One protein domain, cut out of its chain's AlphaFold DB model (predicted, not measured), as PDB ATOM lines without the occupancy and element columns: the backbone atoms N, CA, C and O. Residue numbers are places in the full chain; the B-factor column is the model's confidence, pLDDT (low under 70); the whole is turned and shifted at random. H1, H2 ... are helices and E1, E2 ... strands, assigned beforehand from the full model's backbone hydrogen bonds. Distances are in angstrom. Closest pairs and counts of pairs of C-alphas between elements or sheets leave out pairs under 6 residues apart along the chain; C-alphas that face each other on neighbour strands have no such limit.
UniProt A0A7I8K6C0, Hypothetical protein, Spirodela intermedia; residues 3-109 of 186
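Overview. This is residues 3 to 109 of the 186 residues of the protein "Hypothetical protein" of Spirodela intermedia (UniProt A0A7I8K6C0). With little regular structure, this body is mostly loops around one wall, the antiparallel sheet E2 - E1 - E3; E4 lies near the middle, and H1 and H3 touch off the sheet. The 107 printed residues hold E1 E2 H1 H2 E3 E4 H3, class mixed, 40 residues in named elements. It is compact, radius of gyration of the C-alphas 13.9 A, spans 40 by 30 by 26 A.

Along the chain. E1, residues 7 to 13, runs 20.1 A from C-alpha 7 at (38.051, 27.908, -29.990). E2 is 16 to 22, 19.9 A; E3 59 to 64, 17.0 A; E4 79 to 81; H1 27 to 33; H2 38 to 42; H3 92 to 96, ending at C-alpha 96 (29.030, 30.728, -17.627).

Arrangement. Hairpin E1 and E2 has N 9 and O 20 within hydrogen-bond range, 2.9 A; antiparallel E1 and E3 have N 10 and O 61, 2.9 A. E2, H1 H2, E3 form a split strand-helix-strand unit, E1 between its strands, crossover right-handed. E4 pairs with no named strand. H2 only grazes the sheet. H1 touches H3, closest C-alphas Arg 31 and Pro 92, 4.8 A. H1 and H2 have every O i to N i+4 pair within range; H3 has 0 of 1, and 1 of 2 O i to N i+3 pairs.

Size, cuts and confidence. The farthest C-alphas, Gly 54 and Asn 70, are 41.5 A apart. The printed part has no cut; links H2 to E3 and E3 to E4 are long. Its mean pLDDT is 72.5, with 46 residues under 70, among them 84 to 106.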
ATOM      1  N   VAL A   3      31.643  30.333 -30.277       80.62
ATOM      2  CA  VAL A   3      31.694  31.105 -29.037       80.62
ATOM      3  C   VAL A   3      32.597  30.402 -28.036       80.62
ATOM      4  O   VAL A   3      32.542  29.186 -27.895       80.62
ATOM      5  N   GLY A   4      33.425  31.166 -27.339       77.88
ATOM      6  CA  GLY A   4      34.373  30.655 -26.364       77.88
ATOM      7  C   GLY A   4      35.732  31.324 -26.501       77.88
ATOM      8  O   GLY A   4      35.954  32.201 -27.334       77.88
ATOM      9  N   CYS A   5      36.662  30.908 -25.653       77.38
ATOM     10  CA  CYS A   5      38.057  31.316 -25.746       77.38
ATOM     11  C   CYS A   5      38.850  30.219 -26.452       77.38
ATOM     12  O   CYS A   5      38.575  29.039 -26.250       77.38
ATOM     13  N   ASP A   6      39.837  30.604 -27.263       80.31
ATOM     14  CA  ASP A   6      40.758  29.670 -27.925       80.31
ATOM     15  C   ASP A   6      40.046  28.541 -28.695       80.31
ATOM     16  O   ASP A   6      40.457  27.383 -28.702       80.31
ATOM     17  N   THR A   7      38.919  28.877 -29.319       82.31
ATOM     18  CA  THR A   7      38.051  27.908 -29.990       82.31
ATOM     19  C   THR A   7      37.996  28.218 -31.472       82.31
ATOM     20  O   THR A   7      37.766  29.363 -31.875       82.31
ATOM     21  N   GLN A   8      38.156  27.186 -32.290       88.06
ATOM     22  CA  GLN A   8      37.956  27.254 -33.727       88.06
ATOM     23  C   GLN A   8      36.948  26.201 -34.179       88.06
ATOM     24  O   GLN A   8      36.888  25.099 -33.630       88.06
ATOM     25  N   ALA A   9      36.182  26.528 -35.213       90.56
ATOM     26  CA  ALA A   9      35.364  25.549 -35.904       90.56
ATOM     27  C   ALA A   9      35.429  25.734 -37.414       90.56
ATOM     28  O   ALA A   9      35.429  26.863 -37.912       90.56
ATOM     29  N   PHE A  10      35.444  24.615 -38.130       89.88
ATOM     30  CA  PHE A  10      35.472  24.567 -39.584       89.88
ATOM     31  C   PHE A  10      34.392  23.631 -40.098       89.88
ATOM     32  O   PHE A  10      34.250  22.504 -39.634       89.88
ATOM     33  N   VAL A  11      33.659  24.109 -41.091       88.88
ATOM     34  CA  VAL A  11      32.834  23.300 -41.973       88.88
ATOM     35  C   VAL A  11      33.675  22.925 -43.185       88.88
ATOM     36  O   VAL A  11      34.125  23.807 -43.917       88.88
ATOM     37  N   HIS A  12      33.871  21.629 -43.399       87.62
ATOM     38  CA  HIS A  12      34.591  21.088 -44.547       87.62
ATOM     39  C   HIS A  12      33.620  20.713 -45.667       87.62
ATOM     40  O   HIS A  12      32.548  20.149 -45.436       87.62
ATOM     41  N   PHE A  13      34.022  21.016 -46.896       86.44
ATOM     42  CA  PHE A  13      33.323  20.651 -48.120       86.44
ATOM     43  C   PHE A  13      34.334  20.319 -49.222       86.44
ATOM     44  O   PHE A  13      35.544  20.474 -49.062       86.44
ATOM     45  N   LYS A  14      33.846  19.815 -50.357       81.62
ATOM     46  CA  LYS A  14      34.702  19.277 -51.423       81.62
ATOM     47  C   LYS A  14      35.703  20.310 -51.964       81.62
ATOM     48  O   LYS A  14      36.832  19.953 -52.286       81.62
ATOM     49  N   GLU A  15      35.289  21.567 -52.065       83.62
ATOM     50  CA  GLU A  15      36.077  22.664 -52.630       83.62
ATOM     51  C   GLU A  15      36.893  23.448 -51.583       83.62
ATOM     52  O   GLU A  15      37.641  24.349 -51.959       83.62
ATOM     53  N   GLY A  16      36.776  23.139 -50.285       87.00
ATOM     54  CA  GLY A  16      37.494  23.869 -49.240       87.00
ATOM     55  C   GLY A  16      36.888  23.746 -47.844       87.00
ATOM     56  O   GLY A  16      36.222  22.771 -47.504       87.00
ATOM     57  N   ALA A  17      37.148  24.751 -47.011       89.38
ATOM     58  CA  ALA A  17      36.555  24.860 -45.689       89.38
ATOM     59  C   ALA A  17      36.153  26.307 -45.401       89.38
ATOM     60  O   ALA A  17      36.849  27.246 -45.788       89.38
ATOM     61  N   ALA A  18      35.039  26.473 -44.698       89.31
ATOM     62  CA  ALA A  18      34.584  27.748 -44.162       89.31
ATOM     63  C   ALA A  18      34.593  27.625 -42.647       89.31
ATOM     64  O   ALA A  18      34.087  26.654 -42.091       89.31
ATOM     65  N   GLY A  19      35.211  28.576 -41.965       89.38
ATOM     66  CA  GLY A  19      35.405  28.444 -40.535       89.38
ATOM     67  C   GLY A  19      35.575  29.760 -39.830       89.38
ATOM     68  O   GLY A  19      35.445  30.838 -40.412       89.38
ATOM     69  N   CYS A  20      35.797  29.624 -38.537       88.75
ATOM     70  CA  CYS A  20      35.722  30.704 -37.591       88.75
ATOM     71  C   CYS A  20      36.663  30.423 -36.428       88.75
ATOM     72  O   CYS A  20      36.672  29.309 -35.905       88.75
ATOM     73  N   LEU A  21      37.430  31.432 -36.025       86.56
ATOM     74  CA  LEU A  21      38.369  31.352 -34.917       86.56
ATOM     75  C   LEU A  21      38.062  32.449 -33.906       86.56
ATOM     76  O   LEU A  21      37.818  33.600 -34.269       86.56
ATOM     77  N   THR A  22      38.101  32.074 -32.634       81.88
ATOM     78  CA  THR A  22      37.880  32.966 -31.500       81.88
ATOM     79  C   THR A  22      39.092  32.940 -30.585       81.88
ATOM     80  O   THR A  22      39.626  31.880 -30.255       81.88
ATOM     81  N   TYR A  23      39.538  34.119 -30.167       78.81
ATOM     82  CA  TYR A  23      40.641  34.272 -29.233       78.81
ATOM     83  C   TYR A  23      40.348  35.411 -28.261       78.81
ATOM     84  O   TYR A  23      40.000  36.522 -28.657       78.81
ATOM     85  N   SER A  24      40.508  35.136 -26.970       74.75
ATOM     86  CA  SER A  24      40.392  36.138 -25.916       74.75
ATOM     87  C   SER A  24      41.401  35.838 -24.817       74.75
ATOM     88  O   SER A  24      41.643  34.682 -24.478       74.75
ATOM     89  N   THR A  25      41.982  36.889 -24.244       68.94
ATOM     90  CA  THR A  25      42.963  36.795 -23.155       68.94
ATOM     91  C   THR A  25      42.313  36.698 -21.773       68.94
ATOM     92  O   THR A  25      43.001  36.413 -20.796       68.94
ATOM     93  N   SER A  26      41.000  36.939 -21.666       67.75
ATOM     94  CA  SER A  26      40.229  36.750 -20.430       67.75
ATOM     95  C   SER A  26      38.728  36.599 -20.701       67.75
ATOM     96  O   SER A  26      38.193  37.166 -21.657       67.75
ATOM     97  N   SER A  27      38.020  35.899 -19.810       67.50
ATOM     98  CA  SER A  27      36.549  35.833 -19.819       67.50
ATOM     99  C   SER A  27      35.904  37.211 -19.619       67.50
ATOM    100  O   SER A  27      34.835  37.484 -20.158       67.50
ATOM    101  N   LYS A  28      36.584  38.125 -18.913       69.69
ATOM    102  CA  LYS A  28      36.149  39.516 -18.743       69.69
ATOM    103  C   LYS A  28      36.069  40.263 -20.077       69.69
ATOM    104  O   LYS A  28      35.038  40.863 -20.362       69.69
ATOM    105  N   ALA A  29      37.116  40.185 -20.901       68.25
ATOM    106  CA  ALA A  29      37.144  40.851 -22.204       68.25
ATOM    107  C   ALA A  29      36.036  40.338 -23.139       68.25
ATOM    108  O   ALA A  29      35.416  41.123 -23.845       68.25
ATOM    109  N   LEU A  30      35.754  39.037 -23.080       70.19
ATOM    110  CA  LEU A  30      34.659  38.378 -23.792       70.19
ATOM    111  C   LEU A  30      33.272  38.862 -23.306       70.19
ATOM    112  O   LEU A  30      32.387  39.129 -24.116       70.19
ATOM    113  N   ARG A  31      33.075  39.011 -21.987       70.69
ATOM    114  CA  ARG A  31      31.804  39.498 -21.421       70.69
ATOM    115  C   ARG A  31      31.546  40.978 -21.724       70.69
ATOM    116  O   ARG A  31      30.395  41.370 -21.884       70.69
ATOM    117  N   GLU A  32      32.603  41.786 -21.804       71.31
ATOM    118  CA  GLU A  32      32.528  43.219 -22.121       71.31
ATOM    119  C   GLU A  32      32.365  43.489 -23.625       71.31
ATOM    120  O   GLU A  32      31.650  44.419 -23.998       71.31
ATOM    121  N   SER A  33      33.002  42.692 -24.492       68.50
ATOM    122  CA  SER A  33      32.876  42.832 -25.948       68.50
ATOM    123  C   SER A  33      31.511  42.370 -26.455       68.50
ATOM    124  O   SER A  33      30.972  42.969 -27.390       68.50
ATOM    125  N   GLY A  34      30.960  41.315 -25.840       69.88
ATOM    126  CA  GLY A  34      29.754  40.633 -26.298       69.88
ATOM    127  C   GLY A  34      29.877  40.099 -27.731       69.88
ATOM    128  O   GLY A  34      30.882  40.274 -28.415       69.88
ATOM    129  N   CYS A  35      28.811  39.476 -28.236       72.12
ATOM    130  CA  CYS A  35      28.772  38.941 -29.606       72.12
ATOM    131  C   CYS A  35      28.051  39.835 -30.606       72.12
ATOM    132  O   CYS A  35      27.516  39.384 -31.621       72.12
ATOM    133  N   LYS A  36      28.075  41.140 -30.336       67.19
ATOM    134  CA  LYS A  36      27.623  42.177 -31.257       67.19
ATOM    135  C   LYS A  36      28.766  43.145 -31.524       67.19
ATOM    136  O   LYS A  36      29.465  43.575 -30.616       67.19
ATOM    137  N   GLY A  37      28.946  43.536 -32.783       67.00
ATOM    138  CA  GLY A  37      29.919  44.570 -33.130       67.00
ATOM    139  C   GLY A  37      31.362  44.064 -33.162       67.00
ATOM    140  O   GLY A  37      31.706  43.310 -34.069       67.00
ATOM    141  N   LEU A  38      32.215  44.561 -32.261       61.47
ATOM    142  CA  LEU A  38      33.664  44.303 -32.282       61.47
ATOM    143  C   LEU A  38      34.012  42.867 -31.876       61.47
ATOM    144  O   LEU A  38      34.939  42.307 -32.452       61.47
ATOM    145  N   GLY A  39      33.242  42.251 -30.968       65.69
ATOM    146  CA  GLY A  39      33.445  40.859 -30.559       65.69
ATOM    147  C   GLY A  39      33.404  39.892 -31.737       65.69
ATOM    148  O   GLY A  39      34.416  39.279 -32.064       65.69
ATOM    149  N   SER A  40      32.283  39.872 -32.462       70.44
ATOM    150  CA  SER A  40      32.096  39.013 -33.639       70.44
ATOM    151  C   SER A  40      32.995  39.376 -34.823       70.44
ATOM    152  O   SER A  40      33.363  38.495 -35.595       70.44
ATOM    153  N   ARG A  41      33.356  40.659 -34.987       73.12
ATOM    154  CA  ARG A  41      34.205  41.116 -36.104       73.12
ATOM    155  C   ARG A  41      35.684  40.819 -35.908       73.12
ATOM    156  O   ARG A  41      36.381  40.611 -36.895       73.12
ATOM    157  N   TRP A  42      36.172  40.859 -34.673       74.75
ATOM    158  CA  TRP A  42      37.587  40.646 -34.358       74.75
ATOM    159  C   TRP A  42      37.853  39.281 -33.722       74.75
ATOM    160  O   TRP A  42      38.992  38.987 -33.373       74.75
ATOM    161  N   GLY A  43      36.819  38.448 -33.570       77.62
ATOM    162  CA  GLY A  43      36.949  37.132 -32.957       77.62
ATOM    163  C   GLY A  43      37.240  37.201 -31.461       77.62
ATOM    164  O   GLY A  43      37.819  36.260 -30.921       77.62
ATOM    165  N   LEU A  44      36.866  38.293 -30.779       78.25
ATOM    166  CA  LEU A  44      37.056  38.448 -29.332       78.25
ATOM    167  C   LEU A  44      35.989  37.647 -28.593       78.25
ATOM    168  O   LEU A  44      35.018  38.191 -28.065       78.25
ATOM    169  N   GLY A  45      36.197  36.333 -28.609       76.19
ATOM    170  CA  GLY A  45      35.413  35.352 -27.887       76.19
ATOM    171  C   GLY A  45      34.158  34.834 -28.603       76.19
ATOM    172  O   GLY A  45      33.526  33.890 -28.143       76.19
ATOM    173  N   CYS A  46      33.814  35.389 -29.763       80.62
ATOM    174  CA  CYS A  46      32.851  34.790 -30.680       80.62
ATOM    175  C   CYS A  46      33.065  35.269 -32.105       80.62
ATOM    176  O   CYS A  46      33.689  36.302 -32.342       80.62
ATOM    177  N   CYS A  47      32.565  34.498 -33.062       83.38
ATOM    178  CA  CYS A  47      32.653  34.830 -34.472       83.38
ATOM    179  C   CYS A  47      31.600  34.057 -35.287       83.38
ATOM    180  O   CYS A  47      31.042  33.038 -34.858       83.38
ATOM    181  N   THR A  48      31.341  34.528 -36.505       84.62
ATOM    182  CA  THR A  48      30.443  33.877 -37.465       84.62
ATOM    183  C   THR A  48      31.141  33.663 -38.799       84.62
ATOM    184  O   THR A  48      31.919  34.504 -39.236       84.62
ATOM    185  N   SER A  49      30.824  32.552 -39.458       86.56
ATOM    186  CA  SER A  49      31.273  32.241 -40.812       86.56
ATOM    187  C   SER A  49      30.057  31.851 -41.636       86.56
ATOM    188  O   SER A  49      29.181  31.143 -41.128       86.56
ATOM    189  N   GLU A  50      29.981  32.346 -42.866       84.69
ATOM    190  CA  GLU A  50      28.916  31.983 -43.796       84.69
ATOM    191  C   GLU A  50      29.207  30.612 -44.403       84.69
ATOM    192  O   GLU A  50      30.337  30.309 -44.790       84.69
ATOM    193  N   ILE A  51      28.174  29.775 -44.492       83.75
ATOM    194  CA  ILE A  51      28.271  28.485 -45.171       83.75
ATOM    195  C   ILE A  51      28.029  28.725 -46.662       83.75
ATOM    196  O   ILE A  51      26.989  29.286 -47.015       83.75
ATOM    197  N   PRO A  52      28.948  28.302 -47.549       83.12
ATOM    198  CA  PRO A  52      28.745  28.429 -48.982       83.12
ATOM    199  C   PRO A  52      27.468  27.730 -49.450       83.12
ATOM    200  O   PRO A  52      27.069  26.692 -48.927       83.12
ATOM    201  N   ASN A  53      26.841  28.277 -50.485       81.75
ATOM    202  CA  ASN A  53      25.679  27.651 -51.105       81.75
ATOM    203  C   ASN A  53      26.073  26.408 -51.918       81.75
ATOM    204  O   ASN A  53      27.175  26.325 -52.457       81.75
ATOM    205  N   GLY A  54      25.127  25.480 -52.091       79.88
ATOM    206  CA  GLY A  54      25.281  24.340 -53.006       79.88
ATOM    207  C   GLY A  54      26.040  23.142 -52.429       79.88
ATOM    208  O   GLY A  54      26.437  22.252 -53.183       79.88
ATOM    209  N   LEU A  55      26.229  23.097 -51.110       83.31
ATOM    210  CA  LEU A  55      26.847  21.955 -50.441       83.31
ATOM    211  C   LEU A  55      25.927  20.730 -50.473       83.31
ATOM    212  O   LEU A  55      24.732  20.823 -50.203       83.31
ATOM    213  N   LYS A  56      26.508  19.566 -50.780       80.56
ATOM    214  CA  LYS A  56      25.814  18.264 -50.740       80.56
ATOM    215  C   LYS A  56      25.957  17.555 -49.398       80.56
ATOM    216  O   LYS A  56      25.131  16.721 -49.046       80.56
ATOM    217  N   SER A  57      27.026  17.868 -48.680       79.44
ATOM    218  CA  SER A  57      27.340  17.352 -47.357       79.44
ATOM    219  C   SER A  57      28.006  18.458 -46.558       79.44
ATOM    220  O   SER A  57      28.738  19.276 -47.121       79.44
ATOM    221  N   LEU A  58      27.760  18.461 -45.254       77.12
ATOM    222  CA  LEU A  58      28.358  19.392 -44.316       77.12
ATOM    223  C   LEU A  58      28.945  18.583 -43.165       77.12
ATOM    224  O   LEU A  58      28.212  17.890 -42.464       77.12
ATOM    225  N   GLU A  59      30.258  18.669 -42.988       82.94
ATOM    226  CA  GLU A  59      30.956  18.111 -41.833       82.94
ATOM    227  C   GLU A  59      31.570  19.268 -41.053       82.94
ATOM    228  O   GLU A  59      32.349  20.043 -41.608       82.94
ATOM    229  N   ALA A  60      31.189  19.410 -39.786       84.19
ATOM    230  CA  ALA A  60      31.679  20.467 -38.918       84.19
ATOM    231  C   ALA A  60      32.603  19.883 -37.848       84.19
ATOM    232  O   ALA A  60      32.219  18.966 -37.126       84.19
ATOM    233  N   ASN A  61      33.792  20.461 -37.720       87.00
ATOM    234  CA  ASN A  61      34.765  20.123 -36.693       87.00
ATOM    235  C   ASN A  61      34.962  21.321 -35.770       87.00
ATOM    236  O   ASN A  61      35.161  22.439 -36.243       87.00
ATOM    237  N   ILE A  62      34.934  21.082 -34.460       87.06
ATOM    238  CA  ILE A  62      35.274  22.062 -33.430       87.06
ATOM    239  C   ILE A  62      36.539  21.595 -32.714       87.06
ATOM    240  O   ILE A  62      36.708  20.413 -32.423       87.06
ATOM    241  N   SER A  63      37.470  22.510 -32.476       85.06
ATOM    242  CA  SER A  63      38.728  22.207 -31.794       85.06
ATOM    243  C   SER A  63      39.266  23.443 -31.089       85.06
ATOM    244  O   SER A  63      38.817  24.566 -31.330       85.06
ATOM    245  N   ARG A  64      40.238  23.236 -30.204       80.25
ATOM    246  CA  ARG A  64      41.026  24.334 -29.641       80.25
ATOM    247  C   ARG A  64      42.103  24.751 -30.634       80.25
ATOM    248  O   ARG A  64      42.650  23.893 -31.329       80.25
ATOM    249  N   PHE A  65      42.381  26.049 -30.731       73.44
ATOM    250  CA  PHE A  65      43.357  26.568 -31.692       73.44
ATOM    251  C   PHE A  65      44.799  26.490 -31.164       73.44
ATOM    252  O   PHE A  65      45.692  26.085 -31.911       73.44
ATOM    253  N   ALA A  66      45.049  26.833 -29.897       67.44
ATOM    254  CA  ALA A  66      46.384  26.811 -29.306       67.44
ATOM    255  C   ALA A  66      46.606  25.622 -28.349       67.44
ATOM    256  O   ALA A  66      45.775  25.278 -27.516       67.44
ATOM    257  N   ASN A  67      47.812  25.040 -28.384       58.00
ATOM    258  CA  ASN A  67      48.290  24.063 -27.388       58.00
ATOM    259  C   ASN A  67      48.767  24.752 -26.089       58.00
ATOM    260  O   ASN A  67      49.787  24.364 -25.511       58.00
ATOM    261  N   TYR A  68      48.125  25.842 -25.661       52.41
ATOM    262  CA  TYR A  68      48.635  26.625 -24.538       52.41
ATOM    263  C   TYR A  68      48.186  26.018 -23.204       52.41
ATOM    264  O   TYR A  68      47.079  26.243 -22.726       52.41
ATOM    265  N   ALA A  69      49.088  25.261 -22.580       49.59
ATOM    266  CA  ALA A  69      48.864  24.558 -21.315       49.59
ATOM    267  C   ALA A  69      48.623  25.466 -20.084       49.59
ATOM    268  O   ALA A  69      48.402  24.939 -19.001       49.59
ATOM    269  N   ASN A  70      48.674  26.802 -20.210       52.03
ATOM    270  CA  ASN A  70      48.825  27.702 -19.054       52.03
ATOM    271  C   ASN A  70      47.895  28.935 -18.990       52.03
ATOM    272  O   ASN A  70      48.178  29.846 -18.214       52.03
ATOM    273  N   SER A  71      46.784  29.021 -19.730       47.22
ATOM    274  CA  SER A  71      45.895  30.201 -19.645       47.22
ATOM    275  C   SER A  71      44.539  29.900 -18.999       47.22
ATOM    276  O   SER A  71      43.608  29.484 -19.676       47.22
ATOM    277  N   LEU A  72      44.449  30.146 -17.687       49.44
ATOM    278  CA  LEU A  72      43.335  30.775 -16.938       49.44
ATOM    279  C   LEU A  72      41.856  30.412 -17.233       49.44
ATOM    280  O   LEU A  72      40.965  31.139 -16.800       49.44
ATOM    281  N   ALA A  73      41.562  29.288 -17.879       48.25
ATOM    282  CA  ALA A  73      40.202  28.775 -18.021       48.25
ATOM    283  C   ALA A  73      40.205  27.248 -18.187       48.25
ATOM    284  O   ALA A  73      39.791  26.720 -19.214       48.25
ATOM    285  N   SER A  74      40.646  26.515 -17.161       45.91
ATOM    286  CA  SER A  74      40.412  25.062 -17.087       45.91
ATOM    287  C   SER A  74      38.918  24.685 -17.085       45.91
ATOM    288  O   SER A  74      38.612  23.514 -17.269       45.91
ATOM    289  N   ASP A  75      38.015  25.669 -16.967       50.78
ATOM    290  CA  ASP A  75      36.572  25.470 -16.791       50.78
ATOM    291  C   ASP A  75      35.678  26.022 -17.921       50.78
ATOM    292  O   ASP A  75      34.460  25.974 -17.782       50.78
ATOM    293  N   HIS A  76      36.213  26.566 -19.027       60.19
ATOM    294  CA  HIS A  76      35.351  27.147 -20.075       60.19
ATOM    295  C   HIS A  76      35.409  26.345 -21.373       60.19
ATOM    296  O   HIS A  76      36.469  26.180 -21.976       60.19
ATOM    297  N   CYS A  77      34.245  25.868 -21.799       63.88
ATOM    298  CA  CYS A  77      34.071  25.126 -23.036       63.88
ATOM    299  C   CYS A  77      33.856  26.065 -24.223       63.88
ATOM    300  O   CYS A  77      33.195  27.098 -24.110       63.88
ATOM    301  N   GLY A  78      34.419  25.685 -25.367       76.56
ATOM    302  CA  GLY A  78      34.100  26.289 -26.651       76.56
ATOM    303  C   GLY A  78      32.863  25.637 -27.247       76.56
ATOM    304  O   GLY A  78      32.719  24.417 -27.185       76.56
ATOM    305  N   PHE A  79      31.993  26.437 -27.853       80.69
ATOM    306  CA  PHE A  79      30.770  25.978 -28.502       80.69
ATOM    307  C   PHE A  79      30.754  26.384 -29.969       80.69
ATOM    308  O   PHE A  79      31.135  27.500 -30.336       80.69
ATOM    309  N   ALA A  80      30.262  25.484 -30.812       83.44
ATOM    310  CA  ALA A  80      29.982  25.760 -32.209       83.44
ATOM    311  C   ALA A  80      28.608  25.214 -32.578       83.44
ATOM    312  O   ALA A  80      28.253  24.088 -32.233       83.44
ATOM    313  N   PHE A  81      27.841  26.023 -33.296       80.88
ATOM    314  CA  PHE A  81      26.496  25.673 -33.732       80.88
ATOM    315  C   PHE A  81      26.142  26.411 -35.017       80.88
ATOM    316  O   PHE A  81      26.693  27.473 -35.335       80.88
ATOM    317  N   LEU A  82      25.222  25.842 -35.783       81.38
ATOM    318  CA  LEU A  82      24.618  26.520 -36.923       81.38
ATOM    319  C   LEU A  82      23.484  27.418 -36.419       81.38
ATOM    320  O   LEU A  82      22.807  27.073 -35.458       81.38
ATOM    321  N   ALA A  83      23.296  28.575 -37.044       75.25
ATOM    322  CA  ALA A  83      22.248  29.519 -36.673       75.25
ATOM    323  C   ALA A  83      21.691  30.198 -37.927       75.25
ATOM    324  O   ALA A  83      22.439  30.469 -38.871       75.25
ATOM    325  N   SER A  84      20.385  30.471 -37.924       68.25
ATOM    326  CA  SER A  84      19.716  31.239 -38.977       68.25
ATOM    327  C   SER A  84      20.082  32.730 -38.878       68.25
ATOM    328  O   SER A  84      19.499  33.484 -38.109       68.25
ATOM    329  N   GLY A  85      21.085  33.181 -39.638       61.88
ATOM    330  CA  GLY A  85      21.441  34.606 -39.742       61.88
ATOM    331  C   GLY A  85      21.668  35.340 -38.403       61.88
ATOM    332  O   GLY A  85      22.163  34.773 -37.433       61.88
ATOM    333  N   TYR A  86      21.319  36.635 -38.369       54.91
ATOM    334  CA  TYR A  86      21.472  37.554 -37.222       54.91
ATOM    335  C   TYR A  86      20.512  37.279 -36.044       54.91
ATOM    336  O   TYR A  86      20.362  38.137 -35.178       54.91
ATOM    337  N   SER A  87      19.796  36.150 -36.021       53.53
ATOM    338  CA  SER A  87      18.661  35.965 -35.109       53.53
ATOM    339  C   SER A  87      19.040  35.539 -33.690       53.53
ATOM    340  O   SER A  87      18.159  35.513 -32.833       53.53
ATOM    341  N   TYR A  88      20.302  35.184 -33.426       59.38
ATOM    342  CA  TYR A  88      20.741  34.801 -32.083       59.38
ATOM    343  C   TYR A  88      21.662  35.856 -31.472       59.38
ATOM    344  O   TYR A  88      22.860  35.937 -31.758       59.38
ATOM    345  N   ASP A  89      21.073  36.662 -30.596       63.34
ATOM    346  CA  ASP A  89      21.783  37.620 -29.766       63.34
ATOM    347  C   ASP A  89      22.410  36.894 -28.586       63.34
ATOM    348  O   ASP A  89      21.777  36.737 -27.550       63.34
ATOM    349  N   PHE A  90      23.656  36.455 -28.743       65.06
ATOM    350  CA  PHE A  90      24.369  35.754 -27.684       65.06
ATOM    351  C   PHE A  90      24.669  36.702 -26.501       65.06
ATOM    352  O   PHE A  90      25.466  37.642 -26.657       65.06
ATOM    353  N   PRO A  91      24.051  36.496 -25.322       63.66
ATOM    354  CA  PRO A  91      24.333  37.276 -24.135       63.66
ATOM    355  C   PRO A  91      25.593  36.738 -23.429       63.66
ATOM    356  O   PRO A  91      25.793  35.529 -23.333       63.66
ATOM    357  N   PRO A  92      26.426  37.613 -22.844       60.66
ATOM    358  CA  PRO A  92      27.593  37.215 -22.053       60.66
ATOM    359  C   PRO A  92      27.334  36.199 -20.927       60.66
ATOM    360  O   PRO A  92      28.267  35.542 -20.479       60.66
ATOM    361  N   SER A  93      26.094  36.086 -20.442       61.66
ATOM    362  CA  SER A  93      25.688  35.123 -19.412       61.66
ATOM    363  C   SER A  93      25.658  33.674 -19.895       61.66
ATOM    364  O   SER A  93      25.746  32.774 -19.067       61.66
ATOM    365  N   ASP A  94      25.541  33.439 -21.203       63.34
ATOM    366  CA  ASP A  94      25.469  32.083 -21.762       63.34
ATOM    367  C   ASP A  94      26.823  31.358 -21.674       63.34
ATOM    368  O   ASP A  94      26.874  30.137 -21.712       63.34
ATOM    369  N   LEU A  95      27.920  32.100 -21.486       62.50
ATOM    370  CA  LEU A  95      29.282  31.572 -21.340       62.50
ATOM    371  C   LEU A  95      29.540  30.853 -20.022       62.50
ATOM    372  O   LEU A  95      30.465  30.047 -19.947       62.50
ATOM    373  N   ASP A  96      28.769  31.189 -18.989       59.44
ATOM    374  CA  ASP A  96      29.030  30.728 -17.627       59.44
ATOM    375  C   ASP A  96      28.385  29.365 -17.335       59.44
ATOM    376  O   ASP A  96      28.613  28.805 -16.268       59.44
ATOM    377  N   ASP A  97      27.604  28.797 -18.260       53.03
ATOM    378  CA  ASP A  97      26.787  27.628 -17.961       53.03
ATOM    379  C   ASP A  97      26.686  26.636 -19.127       53.03
ATOM    380  O   ASP A  97      26.502  26.991 -20.291       53.03
ATOM    381  N   ARG A  98      26.606  25.348 -18.764       56.47
ATOM    382  CA  ARG A  98      26.157  24.221 -19.613       56.47
ATOM    383  C   ARG A  98      24.792  24.456 -20.286       56.47
ATOM    384  O   ARG A  98      24.388  23.650 -21.110       56.47
ATOM    385  N   LYS A  99      24.115  25.573 -19.998       59.50
ATOM    386  CA  LYS A  99      22.919  26.058 -20.697       59.50
ATOM    387  C   LYS A  99      23.102  26.123 -22.207       59.50
ATOM    388  O   LYS A  99      22.147  25.837 -22.907       59.50
ATOM    389  N   LEU A 100      24.300  26.447 -22.708       63.69
ATOM    390  CA  LEU A 100      24.577  26.387 -24.150       63.69
ATOM    391  C   LEU A 100      24.555  24.966 -24.703       63.69
ATOM    392  O   LEU A 100      24.146  24.781 -25.840       63.69
ATOM    393  N   ALA A 101      24.987  23.971 -23.928       64.44
ATOM    394  CA  ALA A 101      24.904  22.575 -24.348       64.44
ATOM    395  C   ALA A 101      23.445  22.090 -24.413       64.44
ATOM    396  O   ALA A 101      23.127  21.240 -25.238       64.44
ATOM    397  N   ASP A 102      22.574  22.668 -23.581       64.44
ATOM    398  CA  ASP A 102      21.149  22.334 -23.485       64.44
ATOM    399  C   ASP A 102      20.238  23.306 -24.270       64.44
ATOM    400  O   ASP A 102      19.013  23.207 -24.192       64.44
ATOM    401  N   ALA A 103      20.805  24.277 -24.995       67.25
ATOM    402  CA  ALA A 103      20.036  25.294 -25.707       67.25
ATOM    403  C   ALA A 103      19.543  24.781 -27.067       67.25
ATOM    404  O   ALA A 103      20.319  24.298 -27.888       67.25
ATOM    405  N   ASP A 104      18.263  24.993 -27.361       67.38
ATOM    406  CA  ASP A 104      17.722  24.780 -28.702       67.38
ATOM    407  C   ASP A 104      17.957  26.027 -29.562       67.38
ATOM    408  O   ASP A 104      17.243  27.028 -29.456       67.38
ATOM    409  N   VAL A 105      18.967  25.976 -30.433       68.31
ATOM    410  CA  VAL A 105      19.217  27.045 -31.410       68.31
ATOM    411  C   VAL A 105      18.467  26.728 -32.708       68.31
ATOM    412  O   VAL A 105      18.776  25.725 -33.354       68.31
ATOM    413  N   PRO A 106      17.498  27.561 -33.135       65.69
ATOM    414  CA  PRO A 106      16.773  27.320 -34.372       65.69
ATOM    415  C   PRO A 106      17.689  27.506 -35.588       65.69
ATOM    416  O   PRO A 106      18.367  28.527 -35.749       65.69
ATOM    417  N   ILE A 107      17.658  26.519 -36.480       70.94
ATOM    418  CA  ILE A 107      18.340  26.546 -37.772       70.94
ATOM    419  C   ILE A 107      17.284  26.597 -38.870       70.94
ATOM    420  O   ILE A 107      16.304  25.855 -38.839       70.94
ATOM    421  N   GLU A 108      17.513  27.444 -39.867       71.56
ATOM    422  CA  GLU A 108      16.766  27.436 -41.118       71.56
ATOM    423  C   GLU A 108      17.723  27.039 -42.242       71.56
ATOM    424  O   GLU A 108      18.729  27.709 -42.480       71.56
ATOM    425  N   LEU A 109      17.442  25.914 -42.902       74.50
ATOM    426  CA  LEU A 109      18.225  25.430 -44.036       74.50
ATOM    427  C   LEU A 109      17.465  25.721 -45.332       74.50
ATOM    428  O   LEU A 109      16.340  25.252 -45.504       74.50
TER     429      LEU A 109